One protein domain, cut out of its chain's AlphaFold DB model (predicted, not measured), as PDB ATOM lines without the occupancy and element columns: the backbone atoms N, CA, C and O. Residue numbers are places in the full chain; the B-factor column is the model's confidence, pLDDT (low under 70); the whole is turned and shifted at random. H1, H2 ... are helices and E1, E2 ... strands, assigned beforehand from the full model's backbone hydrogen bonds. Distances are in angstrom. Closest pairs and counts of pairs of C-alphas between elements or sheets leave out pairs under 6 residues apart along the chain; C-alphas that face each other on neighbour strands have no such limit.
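AT A GLANCE: This is residues 3 to 74 of the 75 residues of an uncharacterized protein of Acidobacteria bacterium (UniProt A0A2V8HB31). With little regular structure, the domain is two separate antiparallel two-stranded ribbons, E1 with E4 and the hairpin E2 with E3, and a short helix H1 beyond the end of E3. A long loop leads from H1 back to E4; residues 26 to 31 and 57 to 63 stick out. The 72 printed residues run E1, E2, E3, H1, E4, mixed in class, with 28 in named elements. The whole is loose, radius of gyration of the C-alphas 15.9 A, and only just elongated, spanning 46 by 28 by 16 A.

HOW THE PARTS SIT: E1, residues 9 to 14, and E4, residues 68 to 73, are antiparallel at 167 degrees; N 11 and O 71 are 3.0 A apart, within hydrogen-bond range. Residues 3 to 4 pair antiparallel with residues 9 to 10 of E1. E2, residues 20 to 24, and E3, residues 33 to 37, form an antiparallel hairpin at 160 degrees, with N 35 and O 22 at 2.9 A. The closest C-alphas of E1 and E3, Phe 14 and Pro 36, are 6.9 A apart. H1, residues 43 to 48, is apart from E1 and E2; its O i to N i+4 pairs are within hydrogen-bond range.

IN THESE COORDINATES: E1 begins at C-alpha 9 (237.802, 161.605, 285.280) and measures 16.4 A; E4, 16.6 A, ends at C-alpha 73 (239.557, 156.934, 286.427).

THE WHOLE: The C-alphas farthest apart, of Arg 6 and Pro 60, are 48.7 A apart. The link H1 to E4 is long, the printed part has no cut, and no printed residue is under 70 in pLDDT.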
ATOM      1  N   VAL A   3     239.205 166.278 282.076       95.69
ATOM      2  CA  VAL A   3     237.758 166.498 282.216       95.69
ATOM      3  C   VAL A   3     237.231 165.629 283.351       95.69
ATOM      4  O   VAL A   3     237.699 164.505 283.549       95.69
ATOM      5  N   ARG A   4     236.274 166.156 284.117       95.94
ATOM      6  CA  ARG A   4     235.659 165.467 285.255       95.94
ATOM      7  C   ARG A   4     234.143 165.420 285.103       95.94
ATOM      8  O   ARG A   4     233.528 166.427 284.766       95.94
ATOM      9  N   GLY A   5     233.577 164.248 285.374       93.81
ATOM     10  CA  GLY A   5     232.157 164.053 285.647       93.81
ATOM     11  C   GLY A   5     231.888 164.099 287.153       93.81
ATOM     12  O   GLY A   5     232.624 164.732 287.908       93.81
ATOM     13  N   ARG A   6     230.840 163.400 287.610       94.62
ATOM     14  CA  ARG A   6     230.502 163.325 289.045       94.62
ATOM     15  C   ARG A   6     231.501 162.467 289.821       94.62
ATOM     16  O   ARG A   6     231.957 162.878 290.881       94.62
ATOM     17  N   THR A   7     231.836 161.295 289.282       96.88
ATOM     18  CA  THR A   7     232.829 160.370 289.862       96.88
ATOM     19  C   THR A   7     233.931 160.004 288.869       96.88
ATOM     20  O   THR A   7     235.002 159.566 289.278       96.88
ATOM     21  N   GLN A   8     233.689 160.223 287.574       96.50
ATOM     22  CA  GLN A   8     234.603 159.914 286.482       96.50
ATOM     23  C   GLN A   8     235.613 161.040 286.254       96.50
ATOM     24  O   GLN A   8     235.297 162.225 286.379       96.50
ATOM     25  N   GLN A   9     236.807 160.676 285.804       96.94
ATOM     26  CA  GLN A   9     237.802 161.605 285.280       96.94
ATOM     27  C   GLN A   9     238.502 160.987 284.069       96.94
ATOM     28  O   GLN A   9     238.825 159.800 284.067       96.94
ATOM     29  N   ILE A  10     238.783 161.809 283.060       97.50
ATOM     30  CA  ILE A  10     239.669 161.454 281.950       97.50
ATOM     31  C   ILE A  10     240.820 162.454 281.947       97.50
ATOM     32  O   ILE A  10     240.601 163.652 281.767       97.50
ATOM     33  N   ASP A  11     242.041 161.955 282.141       97.50
ATOM     34  CA  ASP A  11     243.263 162.725 281.914       97.50
ATOM     35  C   ASP A  11     243.763 162.471 280.490       97.50
ATOM     36  O   ASP A  11     243.984 161.325 280.100       97.50
ATOM     37  N   VAL A  12     243.983 163.542 279.733       97.38
ATOM     38  CA  VAL A  12     244.616 163.505 278.413       97.38
ATOM     39  C   VAL A  12     245.992 164.155 278.514       97.38
ATOM     40  O   VAL A  12     246.121 165.320 278.914       97.38
ATOM     41  N   LEU A  13     247.029 163.389 278.189       97.69
ATOM     42  CA  LEU A  13     248.424 163.813 278.240       97.69
ATOM     43  C   LEU A  13     248.975 163.863 276.825       97.69
ATOM     44  O   LEU A  13     248.941 162.856 276.124       97.69
ATOM     45  N   PHE A  14     249.496 165.015 276.430       97.56
ATOM     46  CA  PHE A  14     250.138 165.209 275.139       97.56
ATOM     47  C   PHE A  14     251.650 165.172 275.313       97.56
ATOM     48  O   PHE A  14     252.175 165.732 276.277       97.56
ATOM     49  N   GLY A  15     252.335 164.493 274.398       97.81
ATOM     50  CA  GLY A  15     253.782 164.543 274.321       97.81
ATOM     51  C   GLY A  15     254.299 165.930 273.912       97.81
ATOM     52  O   GLY A  15     253.536 166.778 273.434       97.81
ATOM     53  N   PRO A  16     255.597 166.186 274.125       96.50
ATOM     54  CA  PRO A  16     256.183 167.524 274.061       96.50
ATOM     55  C   PRO A  16     256.181 168.170 272.664       96.50
ATOM     56  O   PRO A  16     256.354 169.385 272.563       96.50
ATOM     57  N   LYS A  17     255.995 167.409 271.577       97.75
ATOM     58  CA  LYS A  17     255.899 167.951 270.211       97.75
ATOM     59  C   LYS A  17     254.513 168.493 269.867       97.75
ATOM     60  O   LYS A  17     254.376 169.129 268.824       97.75
ATOM     61  N   TYR A  18     253.496 168.313 270.703       97.62
ATOM     62  CA  TYR A  18     252.246 169.058 270.551       97.62
ATOM     63  C   TYR A  18     252.401 170.443 271.187       97.62
ATOM     64  O   TYR A  18     252.421 170.583 272.407       97.62
ATOM     65  N   ARG A  19     252.545 171.479 270.351       96.06
ATOM     66  CA  ARG A  19     252.802 172.867 270.785       96.06
ATOM     67  C   ARG A  19     251.548 173.619 271.208       96.06
ATOM     68  O   ARG A  19     251.643 174.672 271.829       96.06
ATOM     69  N   ALA A  20     250.382 173.094 270.859       96.25
ATOM     70  CA  ALA A  20     249.104 173.676 271.214       96.25
ATOM     71  C   ALA A  20     248.032 172.592 271.355       96.25
ATOM     72  O   ALA A  20     248.206 171.446 270.936       96.25
ATOM     73  N   ALA A  21     246.908 172.984 271.945       96.88
ATOM     74  CA  ALA A  21     245.708 172.175 272.055       96.88
ATOM     75  C   ALA A  21     244.481 173.068 271.869       96.88
ATOM     76  O   ALA A  21     244.427 174.147 272.463       96.88
ATOM     77  N   VAL A  22     243.494 172.621 271.093       97.62
ATOM     78  CA  VAL A  22     242.149 173.212 271.114       97.62
ATOM     79  C   VAL A  22     241.254 172.359 272.004       97.62
ATOM     80  O   VAL A  22     241.304 171.128 271.970       97.62
ATOM     81  N   ILE A  23     240.450 173.031 272.825       96.62
ATOM     82  CA  ILE A  23     239.365 172.414 273.581       96.62
ATOM     83  C   ILE A  23     238.059 172.905 272.980       96.62
ATOM     84  O   ILE A  23     237.814 174.111 272.944       96.62
ATOM     85  N   TYR A  24     237.222 171.975 272.534       97.44
ATOM     86  CA  TYR A  24     235.921 172.296 271.959       97.44
ATOM     87  C   TYR A  24     234.808 171.590 272.728       97.44
ATOM     88  O   TYR A  24     234.842 170.379 272.916       97.44
ATOM     89  N   ALA A  25     233.823 172.359 273.183       96.69
ATOM     90  CA  ALA A  25     232.653 171.872 273.907       96.69
ATOM     91  C   ALA A  25     231.407 172.576 273.341       96.69
ATOM     92  O   ALA A  25     231.045 173.657 273.815       96.69
ATOM     93  N   PRO A  26     230.794 172.038 272.272       97.31
ATOM     94  CA  PRO A  26     229.647 172.679 271.645       97.31
ATOM     95  C   PRO A  26     228.431 172.706 272.565       97.31
ATOM     96  O   PRO A  26     228.097 171.718 273.219       97.31
ATOM     97  N   ALA A  27     227.707 173.824 272.543       97.06
ATOM     98  CA  ALA A  27     226.446 173.947 273.260       97.06
ATOM     99  C   ALA A  27     225.418 172.914 272.760       97.06
ATOM    100  O   ALA A  27     225.258 172.704 271.555       97.06
ATOM    101  N   GLY A  28     224.705 172.288 273.699       97.06
ATOM    102  CA  GLY A  28     223.649 171.316 273.401       97.06
ATOM    103  C   GLY A  28     224.149 169.965 272.881       97.06
ATOM    104  O   GLY A  28     223.380 169.241 272.250       97.06
ATOM    105  N   ARG A  29     225.427 169.630 273.096       97.25
ATOM    106  CA  ARG A  29     226.020 168.353 272.688       97.25
ATOM    107  C   ARG A  29     226.722 167.684 273.864       97.25
ATOM    108  O   ARG A  29     227.467 168.331 274.592       97.25
ATOM    109  N   ASP A  30     226.557 166.369 273.973       95.06
ATOM    110  CA  ASP A  30     227.132 165.565 275.059       95.06
ATOM    111  C   ASP A  30     228.526 165.031 274.709       95.06
ATOM    112  O   ASP A  30     228.834 163.851 274.877       95.06
ATOM    113  N   TYR A  31     229.383 165.900 274.173       94.88
ATOM    114  CA  TYR A  31     230.781 165.572 273.927       94.88
ATOM    115  C   TYR A  31     231.676 166.798 274.068       94.88
ATOM    116  O   TYR A  31     231.242 167.942 273.927       94.88
ATOM    117  N   ILE A  32     232.956 166.527 274.301       95.88
ATOM    118  CA  ILE A  32     234.028 167.510 274.212       95.88
ATOM    119  C   ILE A  32     235.163 166.944 273.362       95.88
ATOM    120  O   ILE A  32     235.352 165.727 273.307       95.88
ATOM    121  N   CYS A  33     235.939 167.820 272.738       97.31
ATOM    122  CA  CYS A  33     237.142 167.469 272.000       97.31
ATOM    123  C   CYS A  33     238.384 167.984 272.731       97.31
ATOM    124  O   CYS A  33     238.412 169.122 273.206       97.31
ATOM    125  N   PHE A  34     239.420 167.150 272.756       97.81
ATOM    126  CA  PHE A  34     240.797 167.554 273.015       97.81
ATOM    127  C   PHE A  34     241.563 167.389 271.705       97.81
ATOM    128  O   PHE A  34     241.739 166.265 271.240       97.81
ATOM    129  N   GLU A  35     242.007 168.488 271.107       97.62
ATOM    130  CA  GLU A  35     242.590 168.503 269.765       97.62
ATOM    131  C   GLU A  35     244.078 168.873 269.864       97.62
ATOM    132  O   GLU A  35     244.413 170.061 269.870       97.62
ATOM    133  N   PRO A  36     244.990 167.891 270.027       97.19
ATOM    134  CA  PRO A  36     246.424 168.154 270.060       97.19
ATOM    135  C   PRO A  36     246.908 168.647 268.695       97.19
ATOM    136  O   PRO A  36     246.586 168.059 267.665       97.19
ATOM    137  N   MET A  37     247.722 169.701 268.677       97.69
ATOM    138  CA  MET A  37     248.222 170.300 267.440       97.69
ATOM    139  C   MET A  37     249.746 170.439 267.468       97.69
ATOM    140  O   MET A  37     250.335 170.854 268.468       97.69
ATOM    141  N   ALA A  38     250.401 170.127 266.346       97.44
ATOM    142  CA  ALA A  38     251.846 170.314 266.185       97.44
ATOM    143  C   ALA A  38     252.260 171.804 266.206       97.44
ATOM    144  O   ALA A  38     253.405 172.130 266.504       97.44
ATOM    145  N   GLY A  39     251.335 172.722 265.933       97.38
ATOM    146  CA  GLY A  39     251.530 174.167 266.020       97.38
ATOM    147  C   GLY A  39     250.222 174.866 266.375       97.38
ATOM    148  O   GLY A  39     249.165 174.239 266.393       97.38
ATOM    149  N   ILE A  40     250.280 176.165 266.660       97.75
ATOM    150  CA  ILE A  40     249.070 176.973 266.872       97.75
ATOM    151  C   ILE A  40     248.222 177.071 265.593       97.75
ATOM    152  O   ILE A  40     248.721 176.902 264.477       97.75
ATOM    153  N   THR A  41     246.938 177.400 265.735       97.88
ATOM    154  CA  THR A  41     246.107 177.799 264.591       97.88
ATOM    155  C   THR A  41     246.784 178.953 263.838       97.88
ATOM    156  O   THR A  41     247.330 179.859 264.460       97.88
ATOM    157  N   ASP A  42     246.764 178.909 262.501       98.00
ATOM    158  CA  ASP A  42     247.460 179.859 261.611       98.00
ATOM    159  C   ASP A  42     249.008 179.791 261.631       98.00
ATOM    160  O   ASP A  42     249.677 180.661 261.070       98.00
ATOM    161  N   ALA A  43     249.610 178.741 262.216       98.12
ATOM    162  CA  ALA A  43     251.067 178.618 262.381       98.12
ATOM    163  C   ALA A  43     251.885 178.872 261.102       98.12
ATOM    164  O   ALA A  43     252.892 179.573 261.161       98.12
ATOM    165  N   MET A  44     251.458 178.349 259.947       98.00
ATOM    166  CA  MET A  44     252.187 178.520 258.681       98.00
ATOM    167  C   MET A  44     252.249 179.989 258.242       98.00
ATOM    168  O   MET A  44     253.319 180.497 257.901       98.00
ATOM    169  N   ASN A  45     251.117 180.696 258.285       98.56
ATOM    170  CA  ASN A  45     251.054 182.099 257.874       98.56
ATOM    171  C   ASN A  45     251.764 183.004 258.882       98.56
ATOM    172  O   ASN A  45     252.434 183.960 258.492       98.56
ATOM    173  N   LEU A  46     251.635 182.715 260.178       98.62
ATOM    174  CA  LEU A  46     252.338 183.454 261.222       98.62
ATOM    175  C   LEU A  46     253.852 183.257 261.128       98.62
ATOM    176  O   LEU A  46     254.587 184.231 261.275       98.62
ATOM    177  N   ALA A  47     254.319 182.045 260.823       98.38
ATOM    178  CA  ALA A  47     255.733 181.774 260.586       98.38
ATOM    179  C   ALA A  47     256.250 182.528 259.357       98.38
ATOM    180  O   ALA A  47     257.264 183.214 259.447       98.38
ATOM    181  N   HIS A  48     255.507 182.502 258.244       98.25
ATOM    182  CA  HIS A  48     255.839 183.282 257.047       98.25
ATOM    183  C   HIS A  48     255.935 184.791 257.334       98.25
ATOM    184  O   HIS A  48     256.823 185.468 256.825       98.25
ATOM    185  N   LYS A  49     255.064 185.320 258.204       98.50
ATOM    186  CA  LYS A  49     255.086 186.722 258.664       98.50
ATOM    187  C   LYS A  49     256.166 187.015 259.722       98.50
ATOM    188  O   LYS A  49     256.202 188.132 260.234       98.50
ATOM    189  N   GLY A  50     256.989 186.036 260.107       98.12
ATOM    190  CA  GLY A  50     258.019 186.177 261.143       98.12
ATOM    191  C   GLY A  50     257.476 186.309 262.572       98.12
ATOM    192  O   GLY A  50     258.177 186.799 263.451       98.12
ATOM    193  N   ARG A  51     256.221 185.911 262.817       98.31
ATOM    194  CA  ARG A  51     255.520 186.054 264.109       98.31
ATOM    195  C   ARG A  51     255.395 184.755 264.900       98.31
ATOM    196  O   ARG A  51     254.928 184.786 266.033       98.31
ATOM    197  N   TYR A  52     255.778 183.626 264.311       97.88
ATOM    198  CA  TYR A  52     255.758 182.329 264.977       97.88
ATOM    199  C   TYR A  52     257.021 181.540 264.638       97.88
ATOM    200  O   TYR A  52     257.163 181.015 263.537       97.88
ATOM    201  N   SER A  53     257.950 181.480 265.588       96.56
ATOM    202  CA  SER A  53     259.257 180.832 265.424       96.56
ATOM    203  C   SER A  53     259.263 179.346 265.785       96.56
ATOM    204  O   SER A  53     260.279 178.687 265.605       96.56
ATOM    205  N   GLU A  54     258.158 178.809 266.308       95.69
ATOM    206  CA  GLU A  54     258.075 177.407 266.743       95.69
ATOM    207  C   GLU A  54     257.484 176.467 265.684       95.69
ATOM    208  O   GLU A  54     257.164 175.316 265.990       95.69
ATOM    209  N   LEU A  55     257.324 176.934 264.440       97.31
ATOM    210  CA  LEU A  55     256.869 176.073 263.357       97.31
ATOM    211  C   LEU A  55     257.842 174.899 263.187       97.31
ATOM    212  O   LEU A  55     259.020 175.082 262.889       97.31
ATOM    213  N   GLN A  56     257.330 173.686 263.380       97.31
ATOM    214  CA  GLN A  56     258.116 172.467 263.240       97.31
ATOM    215  C   GLN A  56     258.354 172.142 261.762       97.31
ATOM    216  O   GLN A  56     257.471 172.317 260.926       97.31
ATOM    217  N   SER A  57     259.533 171.607 261.456       96.62
ATOM    218  CA  SER A  57     259.910 171.141 260.121       96.62
ATOM    219  C   SER A  57     260.488 169.734 260.190       96.62
ATOM    220  O   SER A  57     261.197 169.403 261.141       96.62
ATOM    221  N   VAL A  58     260.249 168.934 259.154       97.56
ATOM    222  CA  VAL A  58     260.856 167.610 258.986       97.56
ATOM    223  C   VAL A  58     261.751 167.656 257.746       97.56
ATOM    224  O   VAL A  58     261.269 168.065 256.687       97.56
ATOM    225  N   PRO A  59     263.040 167.289 257.840       97.81
ATOM    226  CA  PRO A  59     263.919 167.261 256.675       97.81
ATOM    227  C   PRO A  59     263.525 166.131 255.704       97.81
ATOM    228  O   PRO A  59     262.840 165.186 256.106       97.81
ATOM    229  N   PRO A  60     263.988 166.170 254.440       98.44
ATOM    230  CA  PRO A  60     263.819 165.055 253.510       98.44
ATOM    231  C   PRO A  60     264.311 163.730 254.112       98.44
ATOM    232  O   PRO A  60     265.406 163.663 254.665       98.44
ATOM    233  N   GLY A  61     263.486 162.683 254.023       98.50
ATOM    234  CA  GLY A  61     263.762 161.373 254.627       98.50
ATOM    235  C   GLY A  61     263.550 161.293 256.147       98.50
ATOM    236  O   GLY A  61     263.715 160.221 256.718       98.50
ATOM    237  N   GLY A  62     263.184 162.395 256.807       98.19
ATOM    238  CA  GLY A  62     262.848 162.413 258.228       98.19
ATOM    239  C   GLY A  62     261.416 161.955 258.519       98.19
ATOM    240  O   GLY A  62     260.572 161.873 257.627       98.19
ATOM    241  N   ALA A  63     261.135 161.722 259.802       97.88
ATOM    242  CA  ALA A  63     259.806 161.391 260.309       97.88
ATOM    243  C   ALA A  63     259.416 162.319 261.467       97.88
ATOM    244  O   ALA A  63     260.256 162.722 262.278       97.88
ATOM    245  N   TRP A  64     258.125 162.646 261.551       97.62
ATOM    246  CA  TRP A  64     257.533 163.268 262.729       97.62
ATOM    247  C   TRP A  64     256.691 162.230 263.458       97.62
ATOM    248  O   TRP A  64     255.792 161.631 262.876       97.62
ATOM    249  N   GLU A  65     256.991 162.033 264.735       97.75
ATOM    250  CA  GLU A  65     256.314 161.074 265.603       97.75
ATOM    251  C   GLU A  65     256.112 161.705 266.973       97.75
ATOM    252  O   GLU A  65     257.027 162.349 267.499       97.75
ATOM    253  N   GLU A  66     254.935 161.503 267.554       97.31
ATOM    254  CA  GLU A  66     254.607 161.908 268.915       97.31
ATOM    255  C   GLU A  66     253.534 160.978 269.488       97.31
ATOM    256  O   GLU A  66     252.816 160.299 268.755       97.31
ATOM    257  N   SER A  67     253.424 160.941 270.810       97.69
ATOM    258  CA  SER A  67     252.450 160.148 271.545       97.69
ATOM    259  C   SER A  67     251.510 161.022 272.369       97.69
ATOM    260  O   SER A  67     251.825 162.139 272.787       97.69
ATOM    261  N   PHE A  68     250.330 160.482 272.639       97.56
ATOM    262  CA  PHE A  68     249.429 160.991 273.659       97.56
ATOM    263  C   PHE A  68     248.829 159.818 274.432       97.56
ATOM    264  O   PHE A  68     248.791 158.688 273.949       97.56
ATOM    265  N   TRP A  69     248.358 160.088 275.644       98.06
ATOM    266  CA  TRP A  69     247.756 159.085 276.514       98.06
ATOM    267  C   TRP A  69     246.399 159.557 277.001       98.06
ATOM    268  O   TRP A  69     246.241 160.711 277.399       98.06
ATOM    269  N   ILE A  70     245.451 158.628 277.035       97.25
ATOM    270  CA  ILE A  70     244.138 158.804 277.648       97.25
ATOM    271  C   ILE A  70     244.109 157.917 278.890       97.25
ATOM    272  O   ILE A  70     244.331 156.710 278.802       97.25
ATOM    273  N   ARG A  71     243.881 158.515 280.061       97.62
ATOM    274  CA  ARG A  71     243.879 157.819 281.354       97.62
ATOM    275  C   ARG A  71     242.525 157.999 282.050       97.62
ATOM    276  O   ARG A  71     242.322 159.020 282.714       97.62
ATOM    277  N   PRO A  72     241.601 157.039 281.894       97.25
ATOM    278  CA  PRO A  72     240.330 157.032 282.611       97.25
ATOM    279  C   PRO A  72     240.507 156.667 284.102       97.25
ATOM    280  O   PRO A  72     241.347 155.836 284.443       97.25
ATOM    281  N   LYS A  73     239.712 157.277 284.998       97.00
ATOM    282  CA  LYS A  73     239.557 156.934 286.427       97.00
ATOM    283  C   LYS A  73     238.094 157.062 286.885       97.00
ATOM    284  O   LYS A  73     237.379 157.921 286.376       97.00
ATOM    285  N   GLY A  74     237.695 156.290 287.901       91.94
ATOM    286  CA  GLY A  74     236.411 156.472 288.606       91.94
ATOM    287  C   GLY A  74     235.171 155.964 287.858       91.94
ATOM    288  O   GLY A  74     234.092 156.549 287.991       91.94
TER     289      GLY A  74